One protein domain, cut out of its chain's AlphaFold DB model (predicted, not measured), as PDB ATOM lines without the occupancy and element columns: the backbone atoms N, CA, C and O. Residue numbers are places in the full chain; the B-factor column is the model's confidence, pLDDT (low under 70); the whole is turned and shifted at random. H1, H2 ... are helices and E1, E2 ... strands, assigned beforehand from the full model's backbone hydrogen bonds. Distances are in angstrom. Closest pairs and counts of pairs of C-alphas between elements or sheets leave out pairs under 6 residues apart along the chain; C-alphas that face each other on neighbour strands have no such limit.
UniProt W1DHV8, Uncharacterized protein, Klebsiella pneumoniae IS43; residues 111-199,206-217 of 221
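This is residues 111 to 199 and 206 to 217 of the 221 residues of an uncharacterized protein of Klebsiella pneumoniae IS43 (UniProt W1DHV8). Look first for a sheet of four strands, E3, E6, E5 and E4, strongly twisted and curled like part of a barrel but not closed; away from it reaches a long arm, the hairpin of E1 and E2 with a wide loop, residues 116 to 129, at its far end. The short helix H1 belongs to a loop that sticks out with residues 165 to 171, and the short helix H2 lies off the sheet. The printed part has 101 residues, with two named helices and six named strands in the order E1 E2 E3 E4 H1 E5 H2 E6, and both sheets are antiparallel. The class is mostly strand, though under half of the residues are in named elements. The whole is loose, with a radius of gyration of the C-alphas of 18.3 A, and only just elongated, spanning 56 by 37 by 25 A.

Find C-alpha 141 at (104.668, 25.685, -16.034); from there E3 runs over residues 141 to 147, 19.2 A. E6, residues 209 to 216, covers 21.2 A and ends at C-alpha 216, (98.539, 25.547, -15.558). E5 is residues 175 to 182, 19.7 A, and E4 residues 159 to 162, 9.8 A. Go back to C-alpha 111 at (111.541, 44.393, -16.315) for E1, residues 111 to 115, 11.1 A; E2 follows at residues 130 to 134, 12.6 A. H1 is residues 169 to 172, 5.2 A, and H2 residues 189 to 193, 6.2 A.

Begin at the edge strand E3, which is antiparallel to E6 at 150 degrees; look at N 144 and O 212, 2.9 A apart. Next, E6 and E5 are antiparallel at 133 degrees, with N 213 and O 181 at 2.9 A. E5 and the edge strand E4 are antiparallel at 122 degrees, with N 160 and O 177 at 2.8 A. H1 is not on this sheet, with 2 pairs of C-alphas within 10 A; H2 is only just not on it, with 4. Farther out, E1 and E2 form a hairpin at 160 degrees, with N 113 and O 131 at 2.9 A. E2 and E3 are apart. In H2 the O i to N i+4 pair is within hydrogen-bond range; H1 is too short for such a pair, and its one O i to N i+3 pair is not within range.

The two C-alphas farthest apart, those of Gly 120 and Pro 152, are 56.7 A from each other. Residues 119 to 126 stand free, as do residues 165 to 171, of which 169 to 171 belong to H1. The links E1 to E2 and E3 to E4 are long. Residues 200 to 205 are not printed, and C-alphas 199 and 206 are 13.4 A apart across the cut. The mean pLDDT of the printed part is 83.2; look for values under 70 at residues 137 to 138, 196 to 199 and 206 to 207.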
ATOM      1  N   ARG A 111     111.310  43.557 -17.494       87.56
ATOM      2  CA  ARG A 111     111.541  44.393 -16.315       87.56
ATOM      3  C   ARG A 111     112.764  43.877 -15.560       87.56
ATOM      4  O   ARG A 111     112.942  42.672 -15.415       87.56
ATOM      5  N   ILE A 112     113.599  44.786 -15.061       88.81
ATOM      6  CA  ILE A 112     114.710  44.425 -14.173       88.81
ATOM      7  C   ILE A 112     114.120  43.997 -12.823       88.81
ATOM      8  O   ILE A 112     113.452  44.797 -12.168       88.81
ATOM      9  N   GLU A 113     114.353  42.747 -12.425       87.19
ATOM     10  CA  GLU A 113     113.930  42.204 -11.124       87.19
ATOM     11  C   GLU A 113     114.984  42.448 -10.047       87.19
ATOM     12  O   GLU A 113     114.654  42.802  -8.919       87.19
ATOM     13  N   SER A 114     116.261  42.276 -10.395       85.88
ATOM     14  CA  SER A 114     117.375  42.458  -9.468       85.88
ATOM     15  C   SER A 114     118.594  43.042 -10.178       85.88
ATOM     16  O   SER A 114     118.842  42.779 -11.357       85.88
ATOM     17  N   LEU A 115     119.350  43.858  -9.443       88.38
ATOM     18  CA  LEU A 115     120.627  44.423  -9.865       88.38
ATOM     19  C   LEU A 115     121.669  44.024  -8.821       88.38
ATOM     20  O   LEU A 115     121.552  44.397  -7.657       88.38
ATOM     21  N   ALA A 116     122.668  43.249  -9.233       85.06
ATOM     22  CA  ALA A 116     123.676  42.667  -8.346       85.06
ATOM     23  C   ALA A 116     124.967  43.499  -8.270       85.06
ATOM     24  O   ALA A 116     125.975  43.036  -7.739       85.06
ATOM     25  N   VAL A 117     124.959  44.715  -8.823       88.19
ATOM     26  CA  VAL A 117     126.155  45.552  -8.963       88.19
ATOM     27  C   VAL A 117     125.912  46.993  -8.551       88.19
ATOM     28  O   VAL A 117     124.828  47.544  -8.746       88.19
ATOM     29  N   THR A 118     126.957  47.621  -8.016       88.94
ATOM     30  CA  THR A 118     126.961  49.039  -7.641       88.94
ATOM     31  C   THR A 118     127.897  49.839  -8.544       88.94
ATOM     32  O   THR A 118     128.896  49.331  -9.054       88.94
ATOM     33  N   LYS A 119     127.596  51.126  -8.750       87.44
ATOM     34  CA  LYS A 119     128.459  52.026  -9.524       87.44
ATOM     35  C   LYS A 119     129.870  52.073  -8.922       87.44
ATOM     36  O   LYS A 119     130.025  52.372  -7.743       87.44
ATOM     37  N   GLY A 120     130.883  51.826  -9.753       87.31
ATOM     38  CA  GLY A 120     132.296  51.804  -9.350       87.31
ATOM     39  C   GLY A 120     132.815  50.434  -8.904       87.31
ATOM     40  O   GLY A 120     134.005  50.301  -8.643       87.31
ATOM     41  N   GLN A 121     131.956  49.414  -8.843       87.88
ATOM     42  CA  GLN A 121     132.367  48.041  -8.573       87.88
ATOM     43  C   GLN A 121     133.083  47.438  -9.791       87.88
ATOM     44  O   GLN A 121     132.602  47.544 -10.919       87.88
ATOM     45  N   MET A 122     134.223  46.786  -9.556       87.94
ATOM     46  CA  MET A 122     134.904  45.974 -10.565       87.94
ATOM     47  C   MET A 122     134.146  44.655 -10.756       87.94
ATOM     48  O   MET A 122     133.723  44.043  -9.776       87.94
ATOM     49  N   VAL A 123     133.948  44.239 -12.007       87.12
ATOM     50  CA  VAL A 123     133.201  43.024 -12.365       87.12
ATOM     51  C   VAL A 123     134.012  42.173 -13.334       87.12
ATOM     52  O   VAL A 123     134.701  42.710 -14.203       87.12
ATOM     53  N   ASP A 124     133.914  40.854 -13.191       87.19
ATOM     54  CA  ASP A 124     134.636  39.903 -14.027       87.19
ATOM     55  C   ASP A 124     133.813  39.482 -15.251       87.19
ATOM     56  O   ASP A 124     132.589  39.641 -15.326       87.19
ATOM     57  N   LYS A 125     134.493  38.901 -16.244       83.75
ATOM     58  CA  LYS A 125     133.816  38.307 -17.402       83.75
ATOM     59  C   LYS A 125     132.921  37.155 -16.935       83.75
ATOM     60  O   LYS A 125     133.399  36.198 -16.338       83.75
ATOM     61  N   GLY A 126     131.632  37.244 -17.257       83.31
ATOM     62  CA  GLY A 126     130.629  36.237 -16.896       83.31
ATOM     63  C   GLY A 126     129.908  36.500 -15.571       83.31
ATOM     64  O   GLY A 126     128.983  35.761 -15.246       83.31
ATOM     65  N   SER A 127     130.263  37.553 -14.827       85.56
ATOM     66  CA  SER A 127     129.493  37.955 -13.648       85.56
ATOM     67  C   SER A 127     128.063  38.354 -14.035       85.56
ATOM     68  O   SER A 127     127.847  39.123 -14.974       85.56
ATOM     69  N   SER A 128     127.077  37.857 -13.287       86.06
ATOM     70  CA  SER A 128     125.678  38.267 -13.446       86.06
ATOM     71  C   SER A 128     125.488  39.679 -12.893       86.06
ATOM     72  O   SER A 128     125.698  39.912 -11.704       86.06
ATOM     73  N   LEU A 129     125.123  40.630 -13.756       89.75
ATOM     74  CA  LEU A 129     124.978  42.042 -13.374       89.75
ATOM     75  C   LEU A 129     123.535  42.396 -13.010       89.75
ATOM     76  O   LEU A 129     123.290  43.112 -12.042       89.75
ATOM     77  N   ALA A 130     122.581  41.902 -13.797       88.75
ATOM     78  CA  ALA A 130     121.161  42.170 -13.638       88.75
ATOM     79  C   ALA A 130     120.343  40.959 -14.083       88.75
ATOM     80  O   ALA A 130     120.712  40.265 -15.032       88.75
ATOM     81  N   GLN A 131     119.201  40.752 -13.436       88.06
ATOM     82  CA  GLN A 131     118.220  39.756 -13.842       88.06
ATOM     83  C   GLN A 131     117.014  40.454 -14.462       88.06
ATOM     84  O   GLN A 131     116.403  41.334 -13.851       88.06
ATOM     85  N   ILE A 132     116.672  40.059 -15.687       88.31
ATOM     86  CA  ILE A 132     115.539  40.607 -16.429       88.31
ATOM     87  C   ILE A 132     114.431  39.560 -16.439       88.31
ATOM     88  O   ILE A 132     114.630  38.449 -16.929       88.31
ATOM     89  N   LYS A 133     113.259  39.925 -15.924       85.94
ATOM     90  CA  LYS A 133     112.028  39.162 -16.105       85.94
ATOM     91  C   LYS A 133     111.377  39.597 -17.412       85.94
ATOM     92  O   LYS A 133     111.034  40.776 -17.530       85.94
ATOM     93  N   PRO A 134     111.203  38.690 -18.384       83.69
ATOM     94  CA  PRO A 134     110.527  39.015 -19.630       83.69
ATOM     95  C   PRO A 134     109.129  39.588 -19.378       83.69
ATOM     96  O   PRO A 134     108.507  39.274 -18.363       83.69
ATOM     97  N   ILE A 135     108.635  40.419 -20.291       79.81
ATOM     98  CA  ILE A 135     107.240  40.884 -20.320       79.81
ATOM     99  C   ILE A 135     106.598  40.428 -21.637       79.81
ATOM    100  O   ILE A 135     107.274  40.389 -22.659       79.81
ATOM    101  N   GLY A 136     105.317  40.045 -21.616       73.38
ATOM    102  CA  GLY A 136     104.594  39.535 -22.792       73.38
ATOM    103  C   GLY A 136     103.825  38.241 -22.506       73.38
ATOM    104  O   GLY A 136     103.406  38.009 -21.372       73.38
ATOM    105  N   ASN A 137     103.652  37.392 -23.526       68.25
ATOM    106  CA  ASN A 137     103.028  36.067 -23.400       68.25
ATOM    107  C   ASN A 137     103.963  35.089 -22.669       68.25
ATOM    108  O   ASN A 137     104.621  34.251 -23.282       68.25
ATOM    109  N   ILE A 138     104.036  35.221 -21.349       69.38
ATOM    110  CA  ILE A 138     104.785  34.310 -20.485       69.38
ATOM    111  C   ILE A 138     103.848  33.165 -20.112       69.38
ATOM    112  O   ILE A 138     102.863  33.369 -19.404       69.38
ATOM    113  N   GLU A 139     104.147  31.960 -20.589       78.38
ATOM    114  CA  GLU A 139     103.471  30.758 -20.106       78.38
ATOM    115  C   GLU A 139     104.185  30.231 -18.859       78.38
ATOM    116  O   GLU A 139     105.404  30.053 -18.845       78.38
ATOM    117  N   TYR A 140     103.414  29.976 -17.805       80.50
ATOM    118  CA  TYR A 140     103.919  29.381 -16.575       80.50
ATOM    119  C   TYR A 140     103.684  27.872 -16.582       80.50
ATOM    120  O   TYR A 140     102.583  27.394 -16.868       80.50
ATOM    121  N   TYR A 141     104.720  27.131 -16.199       87.31
ATOM    122  CA  TYR A 141     104.668  25.685 -16.034       87.31
ATOM    123  C   TYR A 141     105.083  25.313 -14.617       87.31
ATOM    124  O   TYR A 141     105.953  25.950 -14.021       87.31
ATOM    125  N   LEU A 142     104.475  24.257 -14.089       87.62
ATOM    126  CA  LEU A 142     104.912  23.625 -12.854       87.62
ATOM    127  C   LEU A 142     105.816  22.449 -13.190       87.62
ATOM    128  O   LEU A 142     105.517  21.658 -14.085       87.62
ATOM    129  N   ILE A 143     106.901  22.327 -12.438       88.50
ATOM    130  CA  ILE A 143     107.790  21.173 -12.489       88.50
ATOM    131  C   ILE A 143     107.514  20.347 -11.243       88.50
ATOM    132  O   ILE A 143     107.651  20.840 -10.123       88.50
ATOM    133  N   LEU A 144     107.088  19.106 -11.454       87.94
ATOM    134  CA  LEU A 144     106.771  18.149 -10.403       87.94
ATOM    135  C   LEU A 144     107.740  16.970 -10.480       87.94
ATOM    136  O   LEU A 144     108.023  16.462 -11.566       87.94
ATOM    137  N   TRP A 145     108.214  16.516  -9.324       88.81
ATOM    138  CA  TRP A 145     109.051  15.326  -9.209       88.81
ATOM    139  C   TRP A 145     108.191  14.125  -8.842       88.81
ATOM    140  O   TRP A 145     107.573  14.092  -7.777       88.81
ATOM    141  N   LEU A 146     108.133  13.145  -9.740       88.44
ATOM    142  CA  LEU A 146     107.326  11.944  -9.570       88.44
ATOM    143  C   LEU A 146     108.208  10.762  -9.157       88.44
ATOM    144  O   LEU A 146     109.175  10.462  -9.859       88.44
ATOM    145  N   PRO A 147     107.891  10.053  -8.065       88.31
ATOM    146  CA  PRO A 147     108.607   8.838  -7.706       88.31
ATOM    147  C   PRO A 147     108.310   7.708  -8.700       88.31
ATOM    148  O   PRO A 147     107.246   7.658  -9.320       88.31
ATOM    149  N   ASN A 148     109.245   6.766  -8.825       85.31
ATOM    150  CA  ASN A 148     109.157   5.644  -9.767       85.31
ATOM    151  C   ASN A 148     107.849   4.833  -9.668       85.31
ATOM    152  O   ASN A 148     107.331   4.359 -10.674       85.31
ATOM    153  N   ASN A 149     107.288   4.689  -8.464       87.00
ATOM    154  CA  ASN A 149     106.026   3.975  -8.246       87.00
ATOM    155  C   ASN A 149     104.797   4.704  -8.819       87.00
ATOM    156  O   ASN A 149     103.780   4.054  -9.043       87.00
ATOM    157  N   SER A 150     104.876   6.012  -9.076       85.62
ATOM    158  CA  SER A 150     103.775   6.809  -9.630       85.62
ATOM    159  C   SER A 150     103.738   6.807 -11.158       85.62
ATOM    160  O   SER A 150     102.678   7.037 -11.732       85.62
ATOM    161  N   ILE A 151     104.861   6.517 -11.826       85.38
ATOM    162  CA  ILE A 151     105.000   6.599 -13.293       85.38
ATOM    163  C   ILE A 151     103.964   5.767 -14.066       85.38
ATOM    164  O   ILE A 151     103.413   6.289 -15.031       85.38
ATOM    165  N   PRO A 152     103.617   4.529 -13.661       86.44
ATOM    166  CA  PRO A 152     102.604   3.747 -14.373       86.44
ATOM    167  C   PRO A 152     101.186   4.341 -14.317       86.44
ATOM    168  O   PRO A 152     100.334   3.958 -15.118       86.44
ATOM    169  N   TYR A 153     100.922   5.240 -13.363       87.06
ATOM    170  CA  TYR A 153      99.590   5.779 -13.071       87.06
ATOM    171  C   TYR A 153      99.353   7.175 -13.640       87.06
ATOM    172  O   TYR A 153      98.238   7.680 -13.534       87.06
ATOM    173  N   VAL A 154     100.376   7.795 -14.227       89.38
ATOM    174  CA  VAL A 154     100.284   9.121 -14.836       89.38
ATOM    175  C   VAL A 154     100.627   9.055 -16.316       89.38
ATOM    176  O   VAL A 154     101.526   8.328 -16.741       89.38
ATOM    177  N   LYS A 155      99.915   9.834 -17.123       90.94
ATOM    178  CA  LYS A 155     100.138   9.947 -18.561       90.94
ATOM    179  C   LYS A 155     100.159  11.408 -18.986       90.94
ATOM    180  O   LYS A 155      99.571  12.285 -18.358       90.94
ATOM    181  N   VAL A 156     100.851  11.665 -20.091       92.06
ATOM    182  CA  VAL A 156     100.772  12.960 -20.774       92.06
ATOM    183  C   VAL A 156      99.324  13.180 -21.230       92.06
ATOM    184  O   VAL A 156      98.723  12.286 -21.821       92.06
ATOM    185  N   GLY A 157      98.774  14.357 -20.935       91.12
ATOM    186  CA  GLY A 157      97.373  14.733 -21.149       91.12
ATOM    187  C   GLY A 157      96.476  14.573 -19.915       91.12
ATOM    188  O   GLY A 157      95.350  15.076 -19.915       91.12
ATOM    189  N   ASP A 158      96.951  13.924 -18.846       90.69
ATOM    190  CA  ASP A 158      96.154  13.778 -17.628       90.69
ATOM    191  C   ASP A 158      95.900  15.141 -16.973       90.69
ATOM    192  O   ASP A 158      96.794  15.989 -16.853       90.69
ATOM    193  N   THR A 159      94.659  15.344 -16.528       90.25
ATOM    194  CA  THR A 159      94.270  16.533 -15.765       90.25
ATOM    195  C   THR A 159      94.530  16.291 -14.284       90.25
ATOM    196  O   THR A 159      94.024  15.329 -13.709       90.25
ATOM    197  N   ILE A 160      95.289  17.185 -13.660       89.12
ATOM    198  CA  ILE A 160      95.603  17.139 -12.234       89.12
ATOM    199  C   ILE A 160      94.995  18.332 -11.506       89.12
ATOM    200  O   ILE A 160      94.762  19.384 -12.096       89.12
ATOM    201  N   ASN A 161      94.779  18.178 -10.203       88.38
ATOM    202  CA  ASN A 161      94.316  19.252  -9.337       88.38
ATOM    203  C   ASN A 161      95.458  19.710  -8.427       88.38
ATOM    204  O   ASN A 161      95.985  18.934  -7.632       88.38
ATOM    205  N   ILE A 162      95.830  20.979  -8.543       86.50
ATOM    206  CA  ILE A 162      96.950  21.595  -7.836       86.50
ATOM    207  C   ILE A 162      96.408  22.396  -6.652       86.50
ATOM    208  O   ILE A 162      95.498  23.213  -6.800       86.50
ATOM    209  N   ARG A 163      96.994  22.183  -5.472       85.06
ATOM    210  CA  ARG A 163      96.770  23.007  -4.280       85.06
ATOM    211  C   ARG A 163      98.065  23.749  -3.962       85.06
ATOM    212  O   ARG A 163      99.088  23.106  -3.758       85.06
ATOM    213  N   TYR A 164      98.012  25.077  -3.934       82.00
ATOM    214  CA  TYR A 164      99.156  25.912  -3.571       82.00
ATOM    215  C   TYR A 164      99.179  26.139  -2.064       82.00
ATOM    216  O   TYR A 164      98.199  26.626  -1.513       82.00
ATOM    217  N   ASP A 165     100.305  25.880  -1.411       80.25
ATOM    218  CA  ASP A 165     100.425  26.087   0.040       80.25
ATOM    219  C   ASP A 165     100.288  27.566   0.443       80.25
ATOM    220  O   ASP A 165      99.803  27.880   1.527       80.25
ATOM    221  N   ALA A 166     100.649  28.490  -0.455       77.94
ATOM    222  CA  ALA A 166     100.493  29.931  -0.249       77.94
ATOM    223  C   ALA A 166      99.022  30.404  -0.248       77.94
ATOM    224  O   ALA A 166      98.749  31.533   0.164       77.94
ATOM    225  N   PHE A 167      98.074  29.571  -0.695       75.81
ATOM    226  CA  PHE A 167      96.655  29.912  -0.796       75.81
ATOM    227  C   PHE A 167      95.789  28.887  -0.042       75.81
ATOM    228  O   PHE A 167      95.706  27.734  -0.467       75.81
ATOM    229  N   PRO A 168      95.085  29.277   1.043       76.00
ATOM    230  CA  PRO A 168      94.214  28.364   1.780       76.00
ATOM    231  C   PRO A 168      93.170  27.710   0.866       76.00
ATOM    232  O   PRO A 168      92.353  28.393   0.239       76.00
ATOM    233  N   SER A 169      93.165  26.377   0.820       72.31
ATOM    234  CA  SER A 169      92.294  25.600  -0.072       72.31
ATOM    235  C   SER A 169      90.811  25.840   0.172       72.31
ATOM    236  O   SER A 169      90.022  25.772  -0.766       72.31
ATOM    237  N   ASP A 170      90.441  26.181   1.405       73.88
ATOM    238  CA  ASP A 170      89.047  26.403   1.798       73.88
ATOM    239  C   ASP A 170      88.435  27.625   1.101       73.88
ATOM    240  O   ASP A 170      87.218  27.718   0.967       73.88
ATOM    241  N   LYS A 171      89.279  28.565   0.647       70.44
ATOM    242  CA  LYS A 171      88.847  29.797  -0.028       70.44
ATOM    243  C   LYS A 171      89.120  29.798  -1.528       70.44
ATOM    244  O   LYS A 171      88.335  30.372  -2.274       70.44
ATOM    245  N   PHE A 172      90.218  29.183  -1.965       72.12
ATOM    246  CA  PHE A 172      90.688  29.268  -3.355       72.12
ATOM    247  C   PHE A 172      90.485  27.973  -4.156       72.12
ATOM    248  O   PHE A 172      90.664  27.971  -5.372       72.12
ATOM    249  N   GLY A 173      90.057  26.886  -3.507       78.69
ATOM    250  CA  GLY A 173      89.800  25.610  -4.166       78.69
ATOM    251  C   GLY A 173      91.069  24.943  -4.702       78.69
ATOM    252  O   GLY A 173      92.154  25.074  -4.134       78.69
ATOM    253  N   GLN A 174      90.911  24.175  -5.780       82.00
ATOM    254  CA  GLN A 174      91.997  23.490  -6.482       82.00
ATOM    255  C   GLN A 174      92.100  24.019  -7.912       82.00
ATOM    256  O   GLN A 174      91.083  24.278  -8.560       82.00
ATOM    257  N   PHE A 175      93.327  24.150  -8.406       84.31
ATOM    258  CA  PHE A 175      93.611  24.671  -9.737       84.31
ATOM    259  C   PHE A 175      93.832  23.513 -10.716       84.31
ATOM    260  O   PHE A 175      94.671  22.652 -10.442       84.31
ATOM    261  N   PRO A 176      93.109  23.456 -11.846       87.94
ATOM    262  CA  PRO A 176      93.334  22.417 -12.837       87.94
ATOM    263  C   PRO A 176      94.670  22.642 -13.559       87.94
ATOM    264  O   PRO A 176      94.981  23.742 -14.017       87.94
ATOM    265  N   GLY A 177      95.449  21.579 -13.706       89.12
ATOM    266  CA  GLY A 177      96.650  21.526 -14.535       89.12
ATOM    267  C   GLY A 177      96.585  20.351 -15.500       89.12
ATOM    268  O   GLY A 177      95.800  19.427 -15.307       89.12
ATOM    269  N   GLU A 178      97.405  20.379 -16.540       92.50
ATOM    270  CA  GLU A 178      97.527  19.289 -17.509       92.50
ATOM    271  C   GLU A 178      98.988  18.876 -17.652       92.50
ATOM    272  O   GLU A 178      99.861  19.727 -17.848       92.50
ATOM    273  N   ILE A 179      99.263  17.576 -17.546       92.06
ATOM    274  CA  ILE A 179     100.616  17.047 -17.734       92.06
ATOM    275  C   ILE A 179     100.969  17.135 -19.218       92.06
ATOM    276  O   ILE A 179     100.379  16.440 -20.037       92.06
ATOM    277  N   ILE A 180     101.957  17.955 -19.573       93.81
ATOM    278  CA  ILE A 180     102.397  18.114 -20.968       93.81
ATOM    279  C   ILE A 180     103.616  17.257 -21.306       93.81
ATOM    280  O   ILE A 180     103.868  16.977 -22.474       93.81
ATOM    281  N   SER A 181     104.388  16.847 -20.297       92.25
ATOM    282  CA  SER A 181     105.578  16.026 -20.497       92.25
ATOM    283  C   SER A 181     105.942  15.259 -19.231       92.25
ATOM    284  O   SER A 181     105.783  15.775 -18.125       92.25
ATOM    285  N   ILE A 182     106.455  14.041 -19.412       91.44
ATOM    286  CA  ILE A 182     107.047  13.199 -18.370       91.44
ATOM    287  C   ILE A 182     108.384  12.686 -18.915       91.44
ATOM    288  O   ILE A 182     108.431  12.120 -20.008       91.44
ATOM    289  N   SER A 183     109.469  12.886 -18.170       90.38
ATOM    290  CA  SER A 183     110.791  12.370 -18.529       90.38
ATOM    291  C   SER A 183     110.788  10.844 -18.548       90.38
ATOM    292  O   SER A 183     110.274  10.205 -17.633       90.38
ATOM    293  N   SER A 184     111.411  10.252 -19.566       85.19
ATOM    294  CA  SER A 184     111.605   8.798 -19.660       85.19
ATOM    295  C   SER A 184     112.768   8.290 -18.803       85.19
ATOM    296  O   SER A 184     112.898   7.085 -18.606       85.19
ATOM    297  N   LEU A 185     113.620   9.195 -18.315       88.12
ATOM    298  CA  LEU A 185     114.785   8.883 -17.495       88.12
ATOM    299  C   LEU A 185     114.677   9.556 -16.121       88.12
ATOM    300  O   LEU A 185     114.110  10.654 -16.024       88.12
ATOM    301  N   PRO A 186     115.232   8.928 -15.072       86.12
ATOM    302  CA  PRO A 186     115.309   9.549 -13.763       86.12
ATOM    303  C   PRO A 186     116.202  10.792 -13.792       86.12
ATOM    304  O   PRO A 186     117.207  10.846 -14.505       86.12
ATOM    305  N   ALA A 187     115.821  11.784 -12.997       86.12
ATOM    306  CA  ALA A 187     116.502  13.057 -12.877       86.12
ATOM    307  C   ALA A 187     117.898  12.877 -12.277       86.12
ATOM    308  O   ALA A 187     118.094  12.162 -11.290       86.12
ATOM    309  N   SER A 188     118.878  13.558 -12.866       84.88
ATOM    310  CA  SER A 188     120.229  13.605 -12.309       84.88
ATOM    311  C   SER A 188     120.287  14.535 -11.092       84.88
ATOM    312  O   SER A 188     119.484  15.460 -10.960       84.88
ATOM    313  N   ARG A 189     121.286  14.351 -10.215       78.88
ATOM    314  CA  ARG A 189     121.508  15.269  -9.079       78.88
ATOM    315  C   ARG A 189     121.770  16.709  -9.535       78.88
ATOM    316  O   ARG A 189     121.332  17.638  -8.870       78.88
ATOM    317  N   GLN A 190     122.443  16.886 -10.674       78.94
ATOM    318  CA  GLN A 190     122.702  18.209 -11.253       78.94
ATOM    319  C   GLN A 190     121.402  18.891 -11.685       78.94
ATOM    320  O   GLN A 190     121.152  20.018 -11.277       78.94
ATOM    321  N   GLU A 191     120.530  18.188 -12.410       79.94
ATOM    322  CA  GLU A 191     119.238  18.744 -12.831       79.94
ATOM    323  C   GLU A 191     118.341  19.086 -11.632       79.94
ATOM    324  O   GLU A 191     117.678  20.118 -11.621       79.94
ATOM    325  N   MET A 192     118.344  18.256 -10.586       76.06
ATOM    326  CA  MET A 192     117.587  18.549  -9.365       76.06
ATOM    327  C   MET A 192     118.125  19.781  -8.626       76.06
ATOM    328  O   MET A 192     117.333  20.537  -8.072       76.06
ATOM    329  N   SER A 193     119.440  20.027  -8.666       74.31
ATOM    330  CA  SER A 193     120.064  21.188  -8.014       74.31
ATOM    331  C   SER A 193     119.737  22.535  -8.672       74.31
ATOM    332  O   SER A 193     119.869  23.576  -8.032       74.31
ATOM    333  N   GLU A 194     119.258  22.531  -9.921       76.00
ATOM    334  CA  GLU A 194     118.797  23.743 -10.614       76.00
ATOM    335  C   GLU A 194     117.455  24.261 -10.066       76.00
ATOM    336  O   GLU A 194     117.092  25.415 -10.299       76.00
ATOM    337  N   TYR A 195     116.721  23.435  -9.310       72.56
ATOM    338  CA  TYR A 195     115.415  23.777  -8.756       72.56
ATOM    339  C   TYR A 195     115.454  23.774  -7.223       72.56
ATOM    340  O   TYR A 195     115.628  22.742  -6.585       72.56
ATOM    341  N   THR A 196     115.189  24.929  -6.612       60.53
ATOM    342  CA  THR A 196     115.250  25.154  -5.150       60.53
ATOM    343  C   THR A 196     114.258  24.308  -4.328       60.53
ATOM    344  O   THR A 196     114.335  24.283  -3.106       60.53
ATOM    345  N   ASN A 197     113.327  23.600  -4.976       57.16
ATOM    346  CA  ASN A 197     112.225  22.880  -4.325       57.16
ATOM    347  C   ASN A 197     112.558  21.428  -3.937       57.16
ATOM    348  O   ASN A 197     111.674  20.713  -3.459       57.16
ATOM    349  N   VAL A 198     113.789  20.960  -4.157       56.78
ATOM    350  CA  VAL A 198     114.216  19.617  -3.739       56.78
ATOM    351  C   VAL A 198     114.895  19.734  -2.375       56.78
ATOM    352  O   VAL A 198     116.070  20.070  -2.282       56.78
ATOM    353  N   ASN A 199     114.139  19.512  -1.298       50.69
ATOM    354  CA  ASN A 199     114.717  19.416   0.043       50.69
ATOM    355  C   ASN A 199     115.610  18.168   0.116       50.69
ATOM    356  O   ASN A 199     115.101  17.055  -0.022       50.69
ATOM    357  N   GLU A 206     117.198   6.316  -2.208       55.41
ATOM    358  CA  GLU A 206     117.382   6.753  -3.603       55.41
ATOM    359  C   GLU A 206     116.218   6.285  -4.497       55.41
ATOM    360  O   GLU A 206     116.305   5.316  -5.249       55.41
ATOM    361  N   LEU A 207     115.077   6.955  -4.390       64.44
ATOM    362  CA  LEU A 207     113.935   6.756  -5.249       64.44
ATOM    363  C   LEU A 207     114.230   7.558  -6.504       64.44
ATOM    364  O   LEU A 207     114.348   8.780  -6.461       64.44
ATOM    365  N   ALA A 208     114.365   6.852  -7.622       80.12
ATOM    366  CA  ALA A 208     114.394   7.457  -8.942       80.12
ATOM    367  C   ALA A 208     113.196   8.416  -9.087       80.12
ATOM    368  O   ALA A 208     112.040   7.978  -9.083       80.12
ATOM    369  N   LEU A 209     113.489   9.717  -9.168       86.81
ATOM    370  CA  LEU A 209     112.516  10.777  -9.412       86.81
ATOM    371  C   LEU A 209     112.500  11.101 -10.899       86.81
ATOM    372  O   LEU A 209     113.548  11.229 -11.521       86.81
ATOM    373  N   TYR A 210     111.318  11.274 -11.464       89.44
ATOM    374  CA  TYR A 210     111.120  11.619 -12.863       89.44
ATOM    375  C   TYR A 210     110.491  13.003 -12.952       89.44
ATOM    376  O   TYR A 210     109.582  13.344 -12.191       89.44
ATOM    377  N   LYS A 211     110.974  13.808 -13.895       90.56
ATOM    378  CA  LYS A 211     110.473  15.161 -14.134       90.56
ATOM    379  C   LYS A 211     109.139  15.115 -14.865       90.56
ATOM    380  O   LYS A 211     109.076  14.570 -15.965       90.56
ATOM    381  N   ALA A 212     108.110  15.737 -14.309       90.62
ATOM    382  CA  ALA A 212     106.868  16.024 -15.011       90.62
ATOM    383  C   ALA A 212     106.686  17.536 -15.160       90.62
ATOM    384  O   ALA A 212     106.854  18.288 -14.199       90.62
ATOM    385  N   ILE A 213     106.342  17.979 -16.367       91.50
ATOM    386  CA  ILE A 213     106.023  19.377 -16.661       91.50
ATOM    387  C   ILE A 213     104.511  19.483 -16.815       91.50
ATOM    388  O   ILE A 213     103.903  18.755 -17.603       91.50
ATOM    389  N   VAL A 214     103.911  20.400 -16.067       91.06
ATOM    390  CA  VAL A 214     102.467  20.618 -16.034       91.06
ATOM    391  C   VAL A 214     102.161  22.036 -16.484       91.06
ATOM    392  O   VAL A 214     102.680  23.001 -15.921       91.06
ATOM    393  N   LYS A 215     101.287  22.171 -17.481       90.81
ATOM    394  CA  LYS A 215     100.735  23.463 -17.884       90.81
ATOM    395  C   LYS A 215      99.588  23.827 -16.949       90.81
ATOM    396  O   LYS A 215      98.670  23.031 -16.745       90.81
ATOM    397  N   ILE A 216      99.634  25.029 -16.382       85.69
ATOM    398  CA  ILE A 216      98.539  25.547 -15.558       85.69
ATOM    399  C   ILE A 216      97.407  25.942 -16.511       85.69
ATOM    400  O   ILE A 216      97.615  26.755 -17.415       85.69
ATOM    401  N   ARG A 217      96.215  25.353 -16.350       75.56
ATOM    402  CA  ARG A 217      95.042  25.794 -17.111       75.56
ATOM    403  C   ARG A 217      94.518  27.046 -16.433       75.56
ATOM    404  O   ARG A 217      93.883  26.977 -15.384       75.56
TER     405      ARG A 217